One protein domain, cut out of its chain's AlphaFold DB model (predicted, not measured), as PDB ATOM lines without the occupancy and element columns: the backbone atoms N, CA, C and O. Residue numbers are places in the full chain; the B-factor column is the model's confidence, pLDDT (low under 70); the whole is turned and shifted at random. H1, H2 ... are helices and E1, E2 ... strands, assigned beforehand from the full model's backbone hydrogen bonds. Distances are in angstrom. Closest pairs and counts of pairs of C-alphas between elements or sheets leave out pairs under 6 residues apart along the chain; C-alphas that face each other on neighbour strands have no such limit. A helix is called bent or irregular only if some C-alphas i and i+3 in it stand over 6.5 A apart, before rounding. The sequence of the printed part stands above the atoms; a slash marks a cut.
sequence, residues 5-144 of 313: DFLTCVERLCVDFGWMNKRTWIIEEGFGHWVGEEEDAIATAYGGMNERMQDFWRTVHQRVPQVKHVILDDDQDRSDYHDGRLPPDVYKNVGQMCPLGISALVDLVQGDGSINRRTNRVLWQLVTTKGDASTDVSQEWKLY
ATOM      1  N   ASP A   5     238.972 236.316 201.850       81.00
ATOM      2  CA  ASP A   5     238.815 236.803 203.204       81.00
ATOM      3  C   ASP A   5     238.866 238.335 203.224       81.00
ATOM      4  O   ASP A   5     238.050 238.962 203.897       81.00
ATOM      5  N   PHE A   6     239.706 238.970 202.393       84.81
ATOM      6  CA  PHE A   6     239.727 240.432 202.287       84.81
ATOM      7  C   PHE A   6     238.397 241.004 201.781       84.81
ATOM      8  O   PHE A   6     237.966 242.053 202.258       84.81
ATOM      9  N   LEU A   7     237.715 240.319 200.853       87.75
ATOM     10  CA  LEU A   7     236.436 240.797 200.310       87.75
ATOM     11  C   LEU A   7     235.342 240.873 201.381       87.75
ATOM     12  O   LEU A   7     234.423 241.679 201.256       87.75
ATOM     13  N   THR A   8     235.458 240.093 202.458       89.50
ATOM     14  CA  THR A   8     234.519 240.167 203.583       89.50
ATOM     15  C   THR A   8     234.626 241.477 204.364       89.50
ATOM     16  O   THR A   8     233.674 241.841 205.039       89.50
ATOM     17  N   CYS A   9     235.728 242.220 204.230       91.69
ATOM     18  CA  CYS A   9     235.941 243.510 204.892       91.69
ATOM     19  C   CYS A   9     235.640 244.718 203.986       91.69
ATOM     20  O   CYS A   9     235.801 245.862 204.412       91.69
ATOM     21  N   VAL A  10     235.260 244.498 202.724       94.00
ATOM     22  CA  VAL A  10     235.077 245.581 201.749       94.00
ATOM     23  C   VAL A  10     233.687 246.198 201.895       94.00
ATOM     24  O   VAL A  10     232.686 245.604 201.507       94.00
ATOM     25  N   GLU A  11     233.633 247.435 202.393       95.62
ATOM     26  CA  GLU A  11     232.385 248.213 202.465       95.62
ATOM     27  C   GLU A  11     232.136 249.081 201.221       95.62
ATOM     28  O   GLU A  11     231.004 249.492 200.955       95.62
ATOM     29  N   ARG A  12     233.188 249.382 200.452       95.12
ATOM     30  CA  ARG A  12     233.132 250.236 199.259       95.12
ATOM     31  C   ARG A  12     233.807 249.540 198.090       95.12
ATOM     32  O   ARG A  12     235.009 249.290 198.135       95.12
ATOM     33  N   LEU A  13     233.040 249.242 197.050       95.38
ATOM     34  CA  LEU A  13     233.504 248.539 195.862       95.38
ATOM     35  C   LEU A  13     233.439 249.464 194.646       95.38
ATOM     36  O   LEU A  13     232.400 250.053 194.370       95.38
ATOM     37  N   CYS A  14     234.533 249.562 193.899       95.44
ATOM     38  CA  CYS A  14     234.551 250.201 192.586       95.44
ATOM     39  C   CYS A  14     234.622 249.103 191.525       95.44
ATOM     40  O   CYS A  14     235.538 248.280 191.562       95.44
ATOM     41  N   VAL A  15     233.651 249.071 190.617       94.50
ATOM     42  CA  VAL A  15     233.597 248.123 189.504       94.50
ATOM     43  C   VAL A  15     233.873 248.894 188.223       94.50
ATOM     44  O   VAL A  15     232.998 249.591 187.721       94.50
ATOM     45  N   ASP A  16     235.098 248.761 187.727       92.38
ATOM     46  CA  ASP A  16     235.528 249.316 186.444       92.38
ATOM     47  C   ASP A  16     235.081 248.385 185.309       92.38
ATOM     48  O   ASP A  16     235.515 247.230 185.215       92.38
ATOM     49  N   PHE A  17     234.174 248.876 184.465       87.94
ATOM     50  CA  PHE A  17     233.696 248.139 183.298       87.94
ATOM     51  C   PHE A  17     234.590 248.328 182.067       87.94
ATOM     52  O   PHE A  17     234.457 247.556 181.111       87.94
ATOM     53  N   GLY A  18     235.461 249.341 182.053       84.12
ATOM     54  CA  GLY A  18     236.235 249.825 180.906       84.12
ATOM     55  C   GLY A  18     235.384 250.406 179.768       84.12
ATOM     56  O   GLY A  18     235.730 251.435 179.203       84.12
ATOM     57  N   TRP A  19     234.287 249.727 179.421       84.25
ATOM     58  CA  TRP A  19     233.246 250.176 178.509       84.25
ATOM     59  C   TRP A  19     231.924 249.466 178.829       84.25
ATOM     60  O   TRP A  19     231.638 248.377 178.319       84.25
ATOM     61  N   MET A  20     231.078 250.087 179.656       89.00
ATOM     62  CA  MET A  20     229.725 249.569 179.882       89.00
ATOM     63  C   MET A  20     228.756 250.081 178.814       89.00
ATOM     64  O   MET A  20     228.534 251.275 178.646       89.00
ATOM     65  N   ASN A  21     228.119 249.188 178.070       86.19
ATOM     66  CA  ASN A  21     227.086 249.568 177.111       86.19
ATOM     67  C   ASN A  21     225.946 248.546 177.125       86.19
ATOM     68  O   ASN A  21     225.952 247.600 177.906       86.19
ATOM     69  N   LYS A  22     224.935 248.731 176.271       84.81
ATOM     70  CA  LYS A  22     223.788 247.810 176.208       84.81
ATOM     71  C   LYS A  22     224.228 246.354 175.986       84.81
ATOM     72  O   LYS A  22     223.691 245.458 176.621       84.81
ATOM     73  N   ARG A  23     225.269 246.122 175.177       83.94
ATOM     74  CA  ARG A  23     225.822 244.787 174.878       83.94
ATOM     75  C   ARG A  23     226.443 244.114 176.099       83.94
ATOM     76  O   ARG A  23     226.486 242.895 176.131       83.94
ATOM     77  N   THR A  24     226.879 244.877 177.103       86.81
ATOM     78  CA  THR A  24     227.357 244.335 178.386       86.81
ATOM     79  C   THR A  24     226.271 243.525 179.101       86.81
ATOM     80  O   THR A  24     226.589 242.605 179.848       86.81
ATOM     81  N   TRP A  25     224.999 243.852 178.858       88.12
ATOM     82  CA  TRP A  25     223.855 243.308 179.587       88.12
ATOM     83  C   TRP A  25     222.977 242.375 178.747       88.12
ATOM     84  O   TRP A  25     222.076 241.749 179.291       88.12
ATOM     85  N   ILE A  26     223.219 242.261 177.441       85.31
ATOM     86  CA  ILE A  26     222.451 241.380 176.550       85.31
ATOM     87  C   ILE A  26     223.011 239.951 176.635       85.31
ATOM     88  O   ILE A  26     224.222 239.747 176.733       85.31
ATOM     89  N   ILE A  27     222.132 238.946 176.599       77.00
ATOM     90  CA  ILE A  27     222.521 237.528 176.553       77.00
ATOM     91  C   ILE A  27     223.164 237.230 175.187       77.00
ATOM     92  O   ILE A  27     222.651 237.652 174.156       77.00
ATOM     93  N   GLU A  28     224.283 236.499 175.179       69.69
ATOM     94  CA  GLU A  28     225.085 236.188 173.978       69.69
ATOM     95  C   GLU A  28     224.256 235.501 172.869       69.69
ATOM     96  O   GLU A  28     224.491 235.740 171.691       69.69
ATOM     97  N   GLU A  29     223.214 234.746 173.231       69.50
ATOM     98  CA  GLU A  29     222.252 234.126 172.299       69.50
ATOM     99  C   GLU A  29     221.422 235.146 171.493       69.50
ATOM    100  O   GLU A  29     220.941 234.836 170.407       69.50
ATOM    101  N   GLY A  30     221.293 236.385 171.978       60.78
ATOM    102  CA  GLY A  30     220.646 237.491 171.260       60.78
ATOM    103  C   GLY A  30     221.567 238.211 170.267       60.78
ATOM    104  O   GLY A  30     221.157 239.185 169.630       60.78
ATOM    105  N   PHE A  31     222.827 237.785 170.139       59.22
ATOM    106  CA  PHE A  31     223.811 238.411 169.262       59.22
ATOM    107  C   PHE A  31     223.871 237.708 167.898       59.22
ATOM    108  O   PHE A  31     224.382 236.601 167.775       59.22
ATOM    109  N   GLY A  32     223.400 238.380 166.842       55.81
ATOM    110  CA  GLY A  32     223.648 237.967 165.450       55.81
ATOM    111  C   GLY A  32     222.551 237.141 164.765       55.81
ATOM    112  O   GLY A  32     222.739 236.741 163.617       55.81
ATOM    113  N   HIS A  33     221.401 236.924 165.406       52.31
ATOM    114  CA  HIS A  33     220.240 236.232 164.818       52.31
ATOM    115  C   HIS A  33     218.977 237.100 164.806       52.31
ATOM    116  O   HIS A  33     217.886 236.647 165.139       52.31
ATOM    117  N   TRP A  34     219.113 238.359 164.392       56.31
ATOM    118  CA  TRP A  34     217.945 239.205 164.160       56.31
ATOM    119  C   TRP A  34     217.388 238.962 162.760       56.31
ATOM    120  O   TRP A  34     217.923 239.456 161.772       56.31
ATOM    121  N   VAL A  35     216.312 238.176 162.695       48.66
ATOM    122  CA  VAL A  35     215.416 238.082 161.537       48.66
ATOM    123  C   VAL A  35     214.038 238.543 162.023       48.66
ATOM    124  O   VAL A  35     213.302 237.757 162.607       48.66
ATOM    125  N   GLY A  36     213.729 239.831 161.864       64.06
ATOM    126  CA  GLY A  36     212.496 240.454 162.366       64.06
ATOM    127  C   GLY A  36     212.573 241.984 162.387       64.06
ATOM    128  O   GLY A  36     213.616 242.549 162.051       64.06
ATOM    129  N   GLU A  37     211.472 242.647 162.755       63.19
ATOM    130  CA  GLU A  37     211.443 244.105 162.925       63.19
ATOM    131  C   GLU A  37     212.254 244.539 164.160       63.19
ATOM    132  O   GLU A  37     212.403 243.800 165.135       63.19
ATOM    133  N   GLU A  38     212.810 245.753 164.110       50.25
ATOM    134  CA  GLU A  38     213.684 246.321 165.148       50.25
ATOM    135  C   GLU A  38     213.016 246.340 166.535       50.25
ATOM    136  O   GLU A  38     213.687 246.179 167.553       50.25
ATOM    137  N   GLU A  39     211.690 246.453 166.587       57.97
ATOM    138  CA  GLU A  39     210.911 246.468 167.826       57.97
ATOM    139  C   GLU A  39     210.864 245.099 168.522       57.97
ATOM    140  O   GLU A  39     211.053 245.036 169.737       57.97
ATOM    141  N   ASP A  40     210.730 243.998 167.776       60.34
ATOM    142  CA  ASP A  40     210.814 242.634 168.326       60.34
ATOM    143  C   ASP A  40     212.236 242.323 168.802       60.34
ATOM    144  O   ASP A  40     212.446 241.617 169.802       60.34
ATOM    145  N   ALA A  41     213.219 242.915 168.115       58.31
ATOM    146  CA  ALA A  41     214.611 242.839 168.505       58.31
ATOM    147  C   ALA A  41     214.912 243.566 169.803       58.31
ATOM    148  O   ALA A  41     215.596 243.046 170.687       58.31
ATOM    149  N   ILE A  42     214.329 244.744 169.956       58.66
ATOM    150  CA  ILE A  42     214.396 245.517 171.181       58.66
ATOM    151  C   ILE A  42     213.622 244.800 172.299       58.66
ATOM    152  O   ILE A  42     214.149 244.651 173.394       58.66
ATOM    153  N   ALA A  43     212.430 244.259 172.066       63.47
ATOM    154  CA  ALA A  43     211.677 243.585 173.123       63.47
ATOM    155  C   ALA A  43     212.398 242.327 173.650       63.47
ATOM    156  O   ALA A  43     212.540 242.140 174.861       63.47
ATOM    157  N   THR A  44     212.919 241.495 172.746       64.31
ATOM    158  CA  THR A  44     213.528 240.206 173.105       64.31
ATOM    159  C   THR A  44     214.959 240.368 173.633       64.31
ATOM    160  O   THR A  44     215.316 239.750 174.636       64.31
ATOM    161  N   ALA A  45     215.780 241.249 173.038       62.22
ATOM    162  CA  ALA A  45     217.138 241.508 173.532       62.22
ATOM    163  C   ALA A  45     217.144 242.190 174.903       62.22
ATOM    164  O   ALA A  45     218.014 241.914 175.732       62.22
ATOM    165  N   TYR A  46     216.190 243.097 175.139       66.88
ATOM    166  CA  TYR A  46     216.121 243.847 176.389       66.88
ATOM    167  C   TYR A  46     215.430 243.048 177.499       66.88
ATOM    168  O   TYR A  46     215.702 243.312 178.670       66.88
ATOM    169  N   GLY A  47     214.627 242.026 177.167       72.69
ATOM    170  CA  GLY A  47     214.016 241.122 178.148       72.69
ATOM    171  C   GLY A  47     215.041 240.475 179.089       72.69
ATOM    172  O   GLY A  47     214.849 240.477 180.302       72.69
ATOM    173  N   GLY A  48     216.186 240.033 178.555       82.88
ATOM    174  CA  GLY A  48     217.268 239.435 179.350       82.88
ATOM    175  C   GLY A  48     218.200 240.436 180.049       82.88
ATOM    176  O   GLY A  48     218.991 240.040 180.908       82.88
ATOM    177  N   MET A  49     218.132 241.733 179.716       89.19
ATOM    178  CA  MET A  49     219.027 242.736 180.315       89.19
ATOM    179  C   MET A  49     218.777 242.898 181.809       89.19
ATOM    180  O   MET A  49     219.723 242.914 182.595       89.19
ATOM    181  N   ASN A  50     217.508 242.978 182.207       91.50
ATOM    182  CA  ASN A  50     217.128 243.138 183.608       91.50
ATOM    183  C   ASN A  50     217.597 241.948 184.454       91.50
ATOM    184  O   ASN A  50     218.136 242.142 185.540       91.50
ATOM    185  N   GLU A  51     217.462 240.725 183.936       91.69
ATOM    186  CA  GLU A  51     217.940 239.513 184.608       91.69
ATOM    187  C   GLU A  51     219.460 239.552 184.814       91.69
ATOM    188  O   GLU A  51     219.938 239.316 185.922       91.69
ATOM    189  N   ARG A  52     220.232 239.965 183.798       91.69
ATOM    190  CA  ARG A  52     221.695 240.123 183.909       91.69
ATOM    191  C   ARG A  52     222.108 241.209 184.899       91.69
ATOM    192  O   ARG A  52     223.076 241.022 185.637       91.69
ATOM    193  N   MET A  53     221.392 242.330 184.933       95.12
ATOM    194  CA  MET A  53     221.622 243.396 185.916       95.12
ATOM    195  C   MET A  53     221.334 242.907 187.341       95.12
ATOM    196  O   MET A  53     222.115 243.167 188.258       95.12
ATOM    197  N   GLN A  54     220.259 242.141 187.537       95.38
ATOM    198  CA  GLN A  54     219.942 241.520 188.824       95.38
ATOM    199  C   GLN A  54     220.975 240.463 189.230       95.38
ATOM    200  O   GLN A  54     221.390 240.424 190.388       95.38
ATOM    201  N   ASP A  55     221.425 239.629 188.293       94.56
ATOM    202  CA  ASP A  55     222.476 238.636 188.523       94.56
ATOM    203  C   ASP A  55     223.804 239.289 188.902       94.56
ATOM    204  O   ASP A  55     224.506 238.795 189.791       94.56
ATOM    205  N   PHE A  56     224.134 240.426 188.286       95.75
ATOM    206  CA  PHE A  56     225.278 241.238 188.684       95.75
ATOM    207  C   PHE A  56     225.168 241.657 190.152       95.75
ATOM    208  O   PHE A  56     226.076 241.369 190.933       95.75
ATOM    209  N   TRP A  57     224.048 242.253 190.568       97.50
ATOM    210  CA  TRP A  57     223.860 242.673 191.959       97.50
ATOM    211  C   TRP A  57     223.849 241.506 192.944       97.50
ATOM    212  O   TRP A  57     224.460 241.591 194.012       97.50
ATOM    213  N   ARG A  58     223.217 240.387 192.573       96.62
ATOM    214  CA  ARG A  58     223.245 239.143 193.349       96.62
ATOM    215  C   ARG A  58     224.679 238.661 193.541       96.62
ATOM    216  O   ARG A  58     225.063 238.322 194.657       96.62
ATOM    217  N   THR A  59     225.480 238.692 192.478       94.69
ATOM    218  CA  THR A  59     226.895 238.309 192.514       94.69
ATOM    219  C   THR A  59     227.702 239.252 193.399       94.69
ATOM    220  O   THR A  59     228.462 238.780 194.240       94.69
ATOM    221  N   VAL A  60     227.527 240.569 193.262       95.38
ATOM    222  CA  VAL A  60     228.208 241.566 194.103       95.38
ATOM    223  C   VAL A  60     227.908 241.315 195.580       95.38
ATOM    224  O   VAL A  60     228.838 241.165 196.368       95.38
ATOM    225  N   HIS A  61     226.633 241.168 195.944       95.25
ATOM    226  CA  HIS A  61     226.224 240.920 197.327       95.25
ATOM    227  C   HIS A  61     226.730 239.568 197.865       95.25
ATOM    228  O   HIS A  61     227.205 239.487 198.992       95.25
ATOM    229  N   GLN A  62     226.691 238.499 197.060       93.88
ATOM    230  CA  GLN A  62     227.211 237.184 197.463       93.88
ATOM    231  C   GLN A  62     228.732 237.175 197.658       93.88
ATOM    232  O   GLN A  62     229.240 236.470 198.527       93.88
ATOM    233  N   ARG A  63     229.473 237.912 196.823       90.88
ATOM    234  CA  ARG A  63     230.945 237.922 196.835       90.88
ATOM    235  C   ARG A  63     231.525 238.945 197.807       90.88
ATOM    236  O   ARG A  63     232.658 238.763 198.242       90.88
ATOM    237  N   VAL A  64     230.776 240.001 198.118       95.19
ATOM    238  CA  VAL A  64     231.198 241.124 198.961       95.19
ATOM    239  C   VAL A  64     230.076 241.446 199.962       95.19
ATOM    240  O   VAL A  64     229.397 242.463 199.837       95.19
ATOM    241  N   PRO A  65     229.834 240.574 200.958       94.94
ATOM    242  CA  PRO A  65     228.628 240.632 201.793       94.94
ATOM    243  C   PRO A  65     228.528 241.875 202.690       94.94
ATOM    244  O   PRO A  65     227.440 242.191 203.158       94.94
ATOM    245  N   GLN A  66     229.636 242.578 202.942       96.31
ATOM    246  CA  GLN A  66     229.656 243.818 203.732       96.31
ATOM    247  C   GLN A  66     229.574 245.087 202.869       96.31
ATOM    248  O   GLN A  66     229.714 246.193 203.395       96.31
ATOM    249  N   VAL A  67     229.367 244.962 201.553       97.19
ATOM    250  CA  VAL A  67     229.349 246.119 200.654       97.19
ATOM    251  C   VAL A  67     228.169 247.041 200.970       97.19
ATOM    252  O   VAL A  67     227.016 246.624 201.011       97.19
ATOM    253  N   LYS A  68     228.468 248.323 201.181       97.06
ATOM    254  CA  LYS A  68     227.494 249.397 201.437       97.06
ATOM    255  C   LYS A  68     227.443 250.399 200.294       97.06
ATOM    256  O   LYS A  68     226.414 251.030 200.074       97.06
ATOM    257  N   HIS A  69     228.545 250.558 199.564       96.44
ATOM    258  CA  HIS A  69     228.635 251.476 198.434       96.44
ATOM    259  C   HIS A  69     229.267 250.778 197.235       96.44
ATOM    260  O   HIS A  69     230.336 250.177 197.359       96.44
ATOM    261  N   VAL A  70     228.629 250.892 196.074       96.81
ATOM    262  CA  VAL A  70     229.143 250.374 194.805       96.81
ATOM    263  C   VAL A  70     229.230 251.516 193.808       96.81
ATOM    264  O   VAL A  70     228.229 252.168 193.533       96.81
ATOM    265  N   ILE A  71     230.424 251.751 193.274       96.56
ATOM    266  CA  ILE A  71     230.675 252.707 192.197       96.56
ATOM    267  C   ILE A  71     230.774 251.913 190.895       96.56
ATOM    268  O   ILE A  71     231.623 251.028 190.777       96.56
ATOM    269  N   LEU A  72     229.898 252.214 189.943       96.38
ATOM    270  CA  LEU A  72     229.961 251.728 188.569       96.38
ATOM    271  C   LEU A  72     230.824 252.717 187.782       96.38
ATOM    272  O   LEU A  72     230.388 253.842 187.536       96.38
ATOM    273  N   ASP A  73     232.046 252.311 187.458       94.69
ATOM    274  CA  ASP A  73     233.055 253.152 186.819       94.69
ATOM    275  C   ASP A  73     233.189 252.824 185.327       94.69
ATOM    276  O   ASP A  73     233.145 251.657 184.917       94.69
ATOM    277  N   ASP A  74     233.324 253.870 184.516       92.00
ATOM    278  CA  ASP A  74     233.522 253.782 183.076       92.00
ATOM    279  C   ASP A  74     234.461 254.883 182.572       92.00
ATOM    280  O   ASP A  74     234.167 256.076 182.667       92.00
ATOM    281  N   ASP A  75     235.574 254.452 181.983       89.06
ATOM    282  CA  ASP A  75     236.617 255.314 181.425       89.06
ATOM    283  C   ASP A  75     236.256 255.914 180.057       89.06
ATOM    284  O   ASP A  75     236.982 256.771 179.545       89.06
ATOM    285  N   GLN A  76     235.169 255.461 179.426       86.00
ATOM    286  CA  GLN A  76     234.802 255.966 178.113       86.00
ATOM    287  C   GLN A  76     234.191 257.364 178.188       86.00
ATOM    288  O   GLN A  76     233.286 257.621 178.977       86.00
ATOM    289  N   ASP A  77     234.637 258.245 177.291       86.69
ATOM    290  CA  ASP A  77     234.034 259.562 177.116       86.69
ATOM    291  C   ASP A  77     232.553 259.425 176.711       86.69
ATOM    292  O   ASP A  77     232.214 258.855 175.668       86.69
ATOM    293  N   ARG A  78     231.660 259.932 177.568       85.62
ATOM    294  CA  ARG A  78     230.201 259.941 177.377       85.62
ATOM    295  C   ARG A  78     229.655 261.287 176.928       85.62
ATOM    296  O   ARG A  78     228.450 261.510 177.023       85.62
ATOM    297  N   SER A  79     230.501 262.166 176.406       81.62
ATOM    298  CA  SER A  79     230.061 263.488 175.960       81.62
ATOM    299  C   SER A  79     229.039 263.481 174.827       81.62
ATOM    300  O   SER A  79     228.299 264.450 174.670       81.62
ATOM    301  N   ASP A  80     229.007 262.416 174.024       77.31
ATOM    302  CA  ASP A  80     228.085 262.294 172.890       77.31
ATOM    303  C   ASP A  80     226.629 262.080 173.336       77.31
ATOM    304  O   ASP A  80     225.699 262.217 172.542       77.31
ATOM    305  N   TYR A  81     226.398 261.776 174.617       74.69
ATOM    306  CA  TYR A  81     225.053 261.698 175.170       74.69
ATOM    307  C   TYR A  81     224.537 263.117 175.436       74.69
ATOM    308  O   TYR A  81     224.859 263.738 176.449       74.69
ATOM    309  N   HIS A  82     223.737 263.596 174.477       56.72
ATOM    310  CA  HIS A  82     223.325 264.981 174.212       56.72
ATOM    311  C   HIS A  82     222.847 265.849 175.383       56.72
ATOM    312  O   HIS A  82     222.802 267.066 175.222       56.72
ATOM    313  N   ASP A  83     222.553 265.285 176.552       66.94
ATOM    314  CA  ASP A  83     222.082 266.076 177.685       66.94
ATOM    315  C   ASP A  83     223.146 266.376 178.736       66.94
ATOM    316  O   ASP A  83     222.915 267.300 179.511       66.94
ATOM    317  N   GLY A  84     224.276 265.648 178.803       64.50
ATOM    318  CA  GLY A  84     225.398 265.856 179.751       64.50
ATOM    319  C   GLY A  84     225.050 265.873 181.257       64.50
ATOM    320  O   GLY A  84     225.919 265.802 182.120       64.50
ATOM    321  N   ARG A  85     223.762 265.945 181.588       76.50
ATOM    322  CA  ARG A  85     223.180 266.236 182.898       76.50
ATOM    323  C   ARG A  85     222.671 264.994 183.600       76.50
ATOM    324  O   ARG A  85     222.178 265.118 184.711       76.50
ATOM    325  N   LEU A  86     222.711 263.831 182.960       85.94
ATOM    326  CA  LEU A  86     222.250 262.580 183.545       85.94
ATOM    327  C   LEU A  86     223.136 261.422 183.076       85.94
ATOM    328  O   LEU A  86     223.625 261.449 181.943       85.94
ATOM    329  N   PRO A  87     223.309 260.379 183.906       87.75
ATOM    330  CA  PRO A  87     223.913 259.134 183.459       87.75
ATOM    331  C   PRO A  87     223.131 258.530 182.278       87.75
ATOM    332  O   PRO A  87     221.898 258.645 182.246       87.75
ATOM    333  N   PRO A  88     223.798 257.833 181.337       89.88
ATOM    334  CA  PRO A  88     223.102 257.121 180.269       89.88
ATOM    335  C   PRO A  88     222.123 256.081 180.833       89.88
ATOM    336  O   PRO A  88     222.368 255.500 181.892       89.88
ATOM    337  N   ASP A  89     221.035 255.796 180.109       90.31
ATOM    338  CA  ASP A  89     219.931 254.941 180.589       90.31
ATOM    339  C   ASP A  89     220.384 253.586 181.124       90.31
ATOM    340  O   ASP A  89     219.888 253.128 182.147       90.31
ATOM    341  N   VAL A  90     221.383 252.971 180.490       90.75
ATOM    342  CA  VAL A  90     221.922 251.689 180.953       90.75
ATOM    343  C   VAL A  90     222.487 251.777 182.378       90.75
ATOM    344  O   VAL A  90     222.243 250.882 183.176       90.75
ATOM    345  N   TYR A  91     223.158 252.872 182.741       93.19
ATOM    346  CA  TYR A  91     223.697 253.085 184.090       93.19
ATOM    347  C   TYR A  91     222.574 253.360 185.079       93.19
ATOM    348  O   TYR A  91     222.594 252.834 186.191       93.19
ATOM    349  N   LYS A  92     221.580 254.158 184.660       93.94
ATOM    350  CA  LYS A  92     220.399 254.443 185.479       93.94
ATOM    351  C   LYS A  92     219.670 253.149 185.826       93.94
ATOM    352  O   LYS A  92     219.430 252.913 187.003       93.94
ATOM    353  N   ASN A  93     219.423 252.292 184.837       94.12
ATOM    354  CA  ASN A  93     218.742 251.012 185.020       94.12
ATOM    355  C   ASN A  93     219.529 250.080 185.950       94.12
ATOM    356  O   ASN A  93     218.961 249.552 186.904       94.12
ATOM    357  N   VAL A  94     220.845 249.929 185.737       95.25
ATOM    358  CA  VAL A  94     221.691 249.106 186.621       95.25
ATOM    359  C   VAL A  94     221.642 249.649 188.048       95.25
ATOM    360  O   VAL A  94     221.387 248.890 188.978       95.25
ATOM    361  N   GLY A  95     221.835 250.957 188.244       95.69
ATOM    362  CA  GLY A  95     221.809 251.573 189.571       95.69
ATOM    363  C   GLY A  95     220.441 251.498 190.257       95.69
ATOM    364  O   GLY A  95     220.387 251.290 191.464       95.69
ATOM    365  N   GLN A  96     219.337 251.595 189.511       95.19
ATOM    366  CA  GLN A  96     217.972 251.449 190.040       95.19
ATOM    367  C   GLN A  96     217.665 250.026 190.519       95.19
ATOM    368  O   GLN A  96     216.863 249.856 191.435       95.19
ATOM    369  N   MET A  97     218.326 249.012 189.953       95.94
ATOM    370  CA  MET A  97     218.227 247.619 190.408       95.94
ATOM    371  C   MET A  97     219.130 247.292 191.604       95.94
ATOM    372  O   MET A  97     219.169 246.142 192.044       95.94
ATOM    373  N   CYS A  98     219.859 248.280 192.128       96.25
ATOM    374  CA  CYS A  98     220.706 248.103 193.297       96.25
ATOM    375  C   CYS A  98     219.877 247.621 194.506       96.25
ATOM    376  O   CYS A  98     218.844 248.225 194.816       96.25
ATOM    377  N   PRO A  99     220.306 246.559 195.215       95.69
ATOM    378  CA  PRO A  99     219.607 246.063 196.394       95.69
ATOM    379  C   PRO A  99     219.448 247.129 197.483       95.69
ATOM    380  O   PRO A  99     220.315 247.988 197.675       95.69
ATOM    381  N   LEU A 100     218.360 247.030 198.252       94.00
ATOM    382  CA  LEU A 100     218.132 247.890 199.414       94.00
ATOM    383  C   LEU A 100     219.302 247.783 200.403       94.00
ATOM    384  O   LEU A 100     219.753 246.688 200.729       94.00
ATOM    385  N   GLY A 101     219.763 248.928 200.905       93.88
ATOM    386  CA  GLY A 101     220.901 249.012 201.831       93.88
ATOM    387  C   GLY A 101     222.261 249.191 201.151       93.88
ATOM    388  O   GLY A 101     223.223 249.521 201.841       93.88
ATOM    389  N   ILE A 102     222.336 249.058 199.823       96.44
ATOM    390  CA  ILE A 102     223.527 249.386 199.036       96.44
ATOM    391  C   ILE A 102     223.286 250.710 198.298       96.44
ATOM    392  O   ILE A 102     222.273 250.898 197.630       96.44
ATOM    393  N   SER A 103     224.232 251.640 198.409       96.25
ATOM    394  CA  SER A 103     224.256 252.879 197.632       96.25
ATOM    395  C   SER A 103     224.979 252.643 196.308       96.25
ATOM    396  O   SER A 103     226.191 252.421 196.306       96.25
ATOM    397  N   ALA A 104     224.268 252.767 195.189       96.50
ATOM    398  CA  ALA A 104     224.873 252.788 193.860       96.50
ATOM    399  C   ALA A 104     225.311 254.208 193.475       96.50
ATOM    400  O   ALA A 104     224.544 255.170 193.592       96.50
ATOM    401  N   LEU A 105     226.546 254.323 192.998       96.88
ATOM    402  CA  LEU A 105     227.096 255.516 192.375       96.88
ATOM    403  C   LEU A 105     227.555 255.183 190.956       96.88
ATOM    404  O   LEU A 105     227.875 254.036 190.653       96.88
ATOM    405  N   VAL A 106     227.601 256.192 190.097       96.00
ATOM    406  CA  VAL A 106     228.027 256.074 188.700       96.00
ATOM    407  C   VAL A 106     229.100 257.126 188.439       96.00
ATOM    408  O   VAL A 106     228.812 258.316 188.539       96.00
ATOM    409  N   ASP A 107     230.323 256.689 188.150       95.19
ATOM    410  CA  ASP A 107     231.476 257.543 187.838       95.19
ATOM    411  C   ASP A 107     231.717 257.509 186.328       95.19
ATOM    412  O   ASP A 107     231.996 256.448 185.768       95.19
ATOM    413  N   LEU A 108     231.538 258.648 185.660       93.31
ATOM    414  CA  LEU A 108     231.629 258.752 184.204       93.31
ATOM    415  C   LEU A 108     232.636 259.807 183.792       93.31
ATOM    416  O   LEU A 108     232.657 260.914 184.334       93.31
ATOM    417  N   VAL A 109     233.378 259.502 182.736       91.06
ATOM    418  CA  VAL A 109     234.179 260.481 182.012       91.06
ATOM    419  C   VAL A 109     233.262 261.305 181.094       91.06
ATOM    420  O   VAL A 109     232.586 260.774 180.213       91.06
ATOM    421  N   GLN A 110     233.219 262.619 181.313       89.06
ATOM    422  CA  GLN A 110     232.459 263.583 180.516       89.06
ATOM    423  C   GLN A 110     233.375 264.694 180.009       89.06
ATOM    424  O   GLN A 110     234.044 265.374 180.785       89.06
ATOM    425  N   GLY A 111     233.393 264.897 178.703       84.38
ATOM    426  CA  GLY A 111     234.036 266.019 178.036       84.38
ATOM    427  C   GLY A 111     233.131 267.242 177.861       84.38
ATOM    428  O   GLY A 111     231.911 267.192 177.995       84.38
ATOM    429  N   ASP A 112     233.762 268.368 177.535       78.06
ATOM    430  CA  ASP A 112     233.153 269.703 177.500       78.06
ATOM    431  C   ASP A 112     232.257 270.058 176.294       78.06
ATOM    432  O   ASP A 112     231.448 270.974 176.406       78.06
ATOM    433  N   GLY A 113     232.388 269.418 175.133       70.25
ATOM    434  CA  GLY A 113     231.733 269.908 173.904       70.25
ATOM    435  C   GLY A 113     232.592 269.879 172.636       70.25
ATOM    436  O   GLY A 113     232.056 269.860 171.531       70.25
ATOM    437  N   SER A 114     233.917 269.846 172.761       68.19
ATOM    438  CA  SER A 114     234.868 270.002 171.643       68.19
ATOM    439  C   SER A 114     235.357 268.685 170.987       68.19
ATOM    440  O   SER A 114     235.012 267.598 171.402       68.19
ATOM    441  N   ILE A 115     236.126 268.690 169.895       55.75
ATOM    442  CA  ILE A 115     236.607 267.429 169.259       55.75
ATOM    443  C   ILE A 115     237.881 266.884 169.950       55.75
ATOM    444  O   ILE A 115     238.287 265.750 169.725       55.75
ATOM    445  N   ASN A 116     238.458 267.660 170.873       59.12
ATOM    446  CA  ASN A 116     239.679 267.353 171.626       59.12
ATOM    447  C   ASN A 116     239.453 267.588 173.133       59.12
ATOM    448  O   ASN A 116     240.248 268.265 173.785       59.12
ATOM    449  N   ARG A 117     238.310 267.113 173.655       67.44
ATOM    450  CA  ARG A 117     237.736 267.578 174.928       67.44
ATOM    451  C   ARG A 117     238.661 267.361 176.102       67.44
ATOM    452  O   ARG A 117     239.189 266.268 176.316       67.44
ATOM    453  N   ARG A 118     238.696 268.374 176.963       75.00
ATOM    454  CA  ARG A 118     239.009 268.149 178.363       75.00
ATOM    455  C   ARG A 118     237.910 267.280 178.946       75.00
ATOM    456  O   ARG A 118     236.747 267.679 178.974       75.00
ATOM    457  N   THR A 119     238.289 266.109 179.427       84.19
ATOM    458  CA  THR A 119     237.377 265.223 180.134       84.19
ATOM    459  C   THR A 119     237.493 265.421 181.636       84.19
ATOM    460  O   THR A 119     238.596 265.455 182.181       84.19
ATOM    461  N   ASN A 120     236.356 265.489 182.312       87.44
ATOM    462  CA  ASN A 120     236.242 265.469 183.759       87.44
ATOM    463  C   ASN A 120     235.507 264.202 184.192       87.44
ATOM    464  O   ASN A 120     234.649 263.695 183.474       87.44
ATOM    465  N   ARG A 121     235.825 263.704 185.386       90.12
ATOM    466  CA  ARG A 121     235.038 262.643 186.014       90.12
ATOM    467  C   ARG A 121     233.876 263.255 186.773       90.12
ATOM    468  O   ARG A 121     234.074 264.153 187.593       90.12
ATOM    469  N   VAL A 122     232.673 262.777 186.483       92.69
ATOM    470  CA  VAL A 122     231.434 263.220 187.115       92.69
ATOM    471  C   VAL A 122     230.809 262.029 187.819       92.69
ATOM    472  O   VAL A 122     230.484 261.019 187.197       92.69
ATOM    473  N   LEU A 123     230.643 262.176 189.130       95.19
ATOM    474  CA  LEU A 123     230.081 261.153 189.993       95.19
ATOM    475  C   LEU A 123     228.604 261.455 190.243       95.19
ATOM    476  O   LEU A 123     228.233 262.562 190.629       95.19
ATOM    477  N   TRP A 124     227.762 260.453 190.037       95.88
ATOM    478  CA  TRP A 124     226.321 260.523 190.236       95.88
ATOM    479  C   TRP A 124     225.902 259.547 191.327       95.88
ATOM    480  O   TRP A 124     226.435 258.443 191.407       95.88
ATOM    481  N   GLN A 125     224.923 259.925 192.142       96.38
ATOM    482  CA  GLN A 125     224.333 259.063 193.161       96.38
ATOM    483  C   GLN A 125     222.830 258.930 192.934       96.38
ATOM    484  O   GLN A 125     222.140 259.920 192.682       96.38
ATOM    485  N   LEU A 126     222.322 257.705 193.071       95.25
ATOM    486  CA  LEU A 126     220.889 257.453 193.113       95.25
ATOM    487  C   LEU A 126     220.349 257.814 194.501       95.25
ATOM    488  O   LEU A 126     220.659 257.154 195.492       95.25
ATOM    489  N   VAL A 127     219.532 258.860 194.576       94.50
ATOM    490  CA  VAL A 127     218.885 259.305 195.810       94.50
ATOM    491  C   VAL A 127     217.434 258.845 195.798       94.50
ATOM    492  O   VAL A 127     216.696 259.095 194.849       94.50
ATOM    493  N   THR A 128     217.024 258.169 196.868       92.06
ATOM    494  CA  THR A 128     215.633 257.751 197.068       92.06
ATOM    495  C   THR A 128     214.966 258.707 198.049       92.06
ATOM    496  O   THR A 128     215.372 258.782 199.209       92.06
ATOM    497  N   THR A 129     213.948 259.434 197.598       91.06
ATOM    498  CA  THR A 129     213.143 260.320 198.445       91.06
ATOM    499  C   THR A 129     211.802 259.663 198.736       91.06
ATOM    500  O   THR A 129     211.091 259.247 197.823       91.06
ATOM    501  N   LYS A 130     211.455 259.548 200.021       88.06
ATOM    502  CA  LYS A 130     210.116 259.123 200.442       88.06
ATOM    503  C   LYS A 130     209.208 260.347 200.437       88.06
ATOM    504  O   LYS A 130     209.515 261.304 201.144       88.06
ATOM    505  N   GLY A 131     208.140 260.322 199.643       84.50
ATOM    506  CA  GLY A 131     207.107 261.352 199.700       84.50
ATOM    507  C   GLY A 131     206.331 261.321 201.023       84.50
ATOM    508  O   GLY A 131     206.316 260.307 201.724       84.50
ATOM    509  N   ASP A 132     205.658 262.430 201.347       82.19
ATOM    510  CA  ASP A 132     204.825 262.565 202.556       82.19
ATOM    511  C   ASP A 132     203.621 261.598 202.559       82.19
ATOM    512  O   ASP A 132     203.108 261.228 203.616       82.19
ATOM    513  N   ALA A 133     203.188 261.142 201.379       80.31
ATOM    514  CA  ALA A 133     202.232 260.050 201.225       80.31
ATOM    515  C   ALA A 133     202.990 258.719 201.095       80.31
ATOM    516  O   ALA A 133     203.807 258.552 200.191       80.31
ATOM    517  N   SER A 134     202.706 257.757 201.982       72.19
ATOM    518  CA  SER A 134     203.548 256.573 202.247       72.19
ATOM    519  C   SER A 134     203.743 255.579 201.089       72.19
ATOM    520  O   SER A 134     204.310 254.510 201.311       72.19
ATOM    521  N   THR A 135     203.253 255.869 199.887       83.19
ATOM    522  CA  THR A 135     203.313 254.977 198.723       83.19
ATOM    523  C   THR A 135     204.150 255.512 197.569       83.19
ATOM    524  O   THR A 135     204.466 254.726 196.682       83.19
ATOM    525  N   ASP A 136     204.533 256.795 197.561       83.69
ATOM    526  CA  ASP A 136     205.303 257.361 196.448       83.69
ATOM    527  C   ASP A 136     206.794 257.435 196.804       83.69
ATOM    528  O   ASP A 136     207.249 258.278 197.585       83.69
ATOM    529  N   VAL A 137     207.553 256.468 196.289       86.81
ATOM    530  CA  VAL A 137     209.012 256.427 196.402       86.81
ATOM    531  C   VAL A 137     209.577 256.885 195.068       86.81
ATOM    532  O   VAL A 137     209.590 256.120 194.105       86.81
ATOM    533  N   SER A 138     210.068 258.122 195.014       89.69
ATOM    534  CA  SER A 138     210.741 258.634 193.824       89.69
ATOM    535  C   SER A 138     212.247 258.407 193.924       89.69
ATOM    536  O   SER A 138     212.870 258.615 194.971       89.69
ATOM    537  N   GLN A 139     212.844 257.987 192.813       92.69
ATOM    538  CA  GLN A 139     214.286 257.838 192.670       92.69
ATOM    539  C   GLN A 139     214.811 258.884 191.691       92.69
ATOM    540  O   GLN A 139     214.310 259.006 190.575       92.69
ATOM    541  N   GLU A 140     215.834 259.624 192.103       94.38
ATOM    542  CA  GLU A 140     216.430 260.697 191.311       94.38
ATOM    543  C   GLU A 140     217.955 260.562 191.313       94.38
ATOM    544  O   GLU A 140     218.567 260.306 192.351       94.38
ATOM    545  N   TRP A 141     218.583 260.749 190.152       95.12
ATOM    546  CA  TRP A 141     220.039 260.815 190.044       95.12
ATOM    547  C   TRP A 141     220.517 262.235 190.319       95.12
ATOM    548  O   TRP A 141     220.105 263.171 189.637       95.12
ATOM    549  N   LYS A 142     221.410 262.391 191.297       95.50
ATOM    550  CA  LYS A 142     221.992 263.686 191.666       95.50
ATOM    551  C   LYS A 142     223.498 263.669 191.500       95.50
ATOM    552  O   LYS A 142     224.137 262.637 191.703       95.50
ATOM    553  N   LEU A 143     224.051 264.828 191.153       94.81
ATOM    554  CA  LEU A 143     225.491 265.042 191.194       94.81
ATOM    555  C   LEU A 143     225.986 264.807 192.618       94.81
ATOM    556  O   LEU A 143     225.465 265.380 193.576       94.81
ATOM    557  N   TYR A 144     226.990 263.955 192.737       94.31
ATOM    558  CA  TYR A 144     227.649 263.645 193.987       94.31
ATOM    559  C   TYR A 144     228.979 264.410 194.046       94.31
ATOM    560  O   TYR A 144     229.668 264.504 193.024       94.31
TER     561      TYR A 144
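What this domain is: This is residues 5 to 144 of the 313 residues of an uncharacterized protein of Didymella exigua CBS 183.55 (UniProt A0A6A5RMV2). A strongly twisted sheet of five strands has the short helix H3 over one face; the long bent helix H2 passes beyond H3 on that side, its arm H2a reaching away from the sheet. Residues 35 to 40 and 131 to 136 stick out. The printed part has 140 residues, with three named helices and five named strands in the order E1 H1 H2 E2 H3 E3 E4 E5; the sheet, E1 E2 E3 E4 E5, is mixed, as is the class, helices and strands. It is only just compact, close to loose: radius of gyration of the C-alphas 16.9 A, spans 46 by 43 by 37 A.

Where its parts are: Find C-alpha 12 at (233.132, 250.236, 199.259), where E1 begins, residues 12 to 16. H1 is residues 22 to 25. H2, residues 38 to 63, was assigned as one helix by its hydrogen bonds but is bent: C-alphas 47 and 50 are 6.6 A apart. Its arms are H2a, 38 to 47, 14.0 A, and H2b, 50 to 63, 19.8 A. Next come E2, 69 to 77, 23.4 A; H3, 89 to 96; E3, 103 to 111, 25.5 A; E4, 119 to 130, 34.5 A; and E5, 137 to 143, ending at C-alpha 143, (225.491, 265.042, 191.194).

How they stand to each other: E1, H1 H2, E2 and E2, H3, E3 are strand-helix-strand units, parallel neighbours with helices between, their crossovers right-handed; look for N 13 and O 69 at 2.9 A, and N 70 and O 103 at 2.9 A. E3 E4 E5 form a meander of two antiparallel hairpins, with N 106 and O 124 at 2.9 A, N 127 and O 140 at 2.8 A. H3 is on the sheet at a height of 8.3 A; C-alphas 95 and 104, its closest to E3, are 5.4 A apart. H2b is close to H3 but not clearly touching, C-alphas 53 and 94 closest at 5.8 A. H1 and H2b only just touch, with 3 pairs of C-alphas within 8 A, C-alphas 25 and 52 closest at 5.8 A. In H2a, H2b and H3 every O i to N i+4 pair is within hydrogen-bond range; H1 is too short for one.

The domain as a whole: C-alphas 5 and 37, the farthest apart, are 49.2 A apart. The printed part has no cut; the links H1 to H2 and E2 to H3 are long. The model's pLDDT is under 70 at residues 28 to 46, 82 to 84 and 114 to 117.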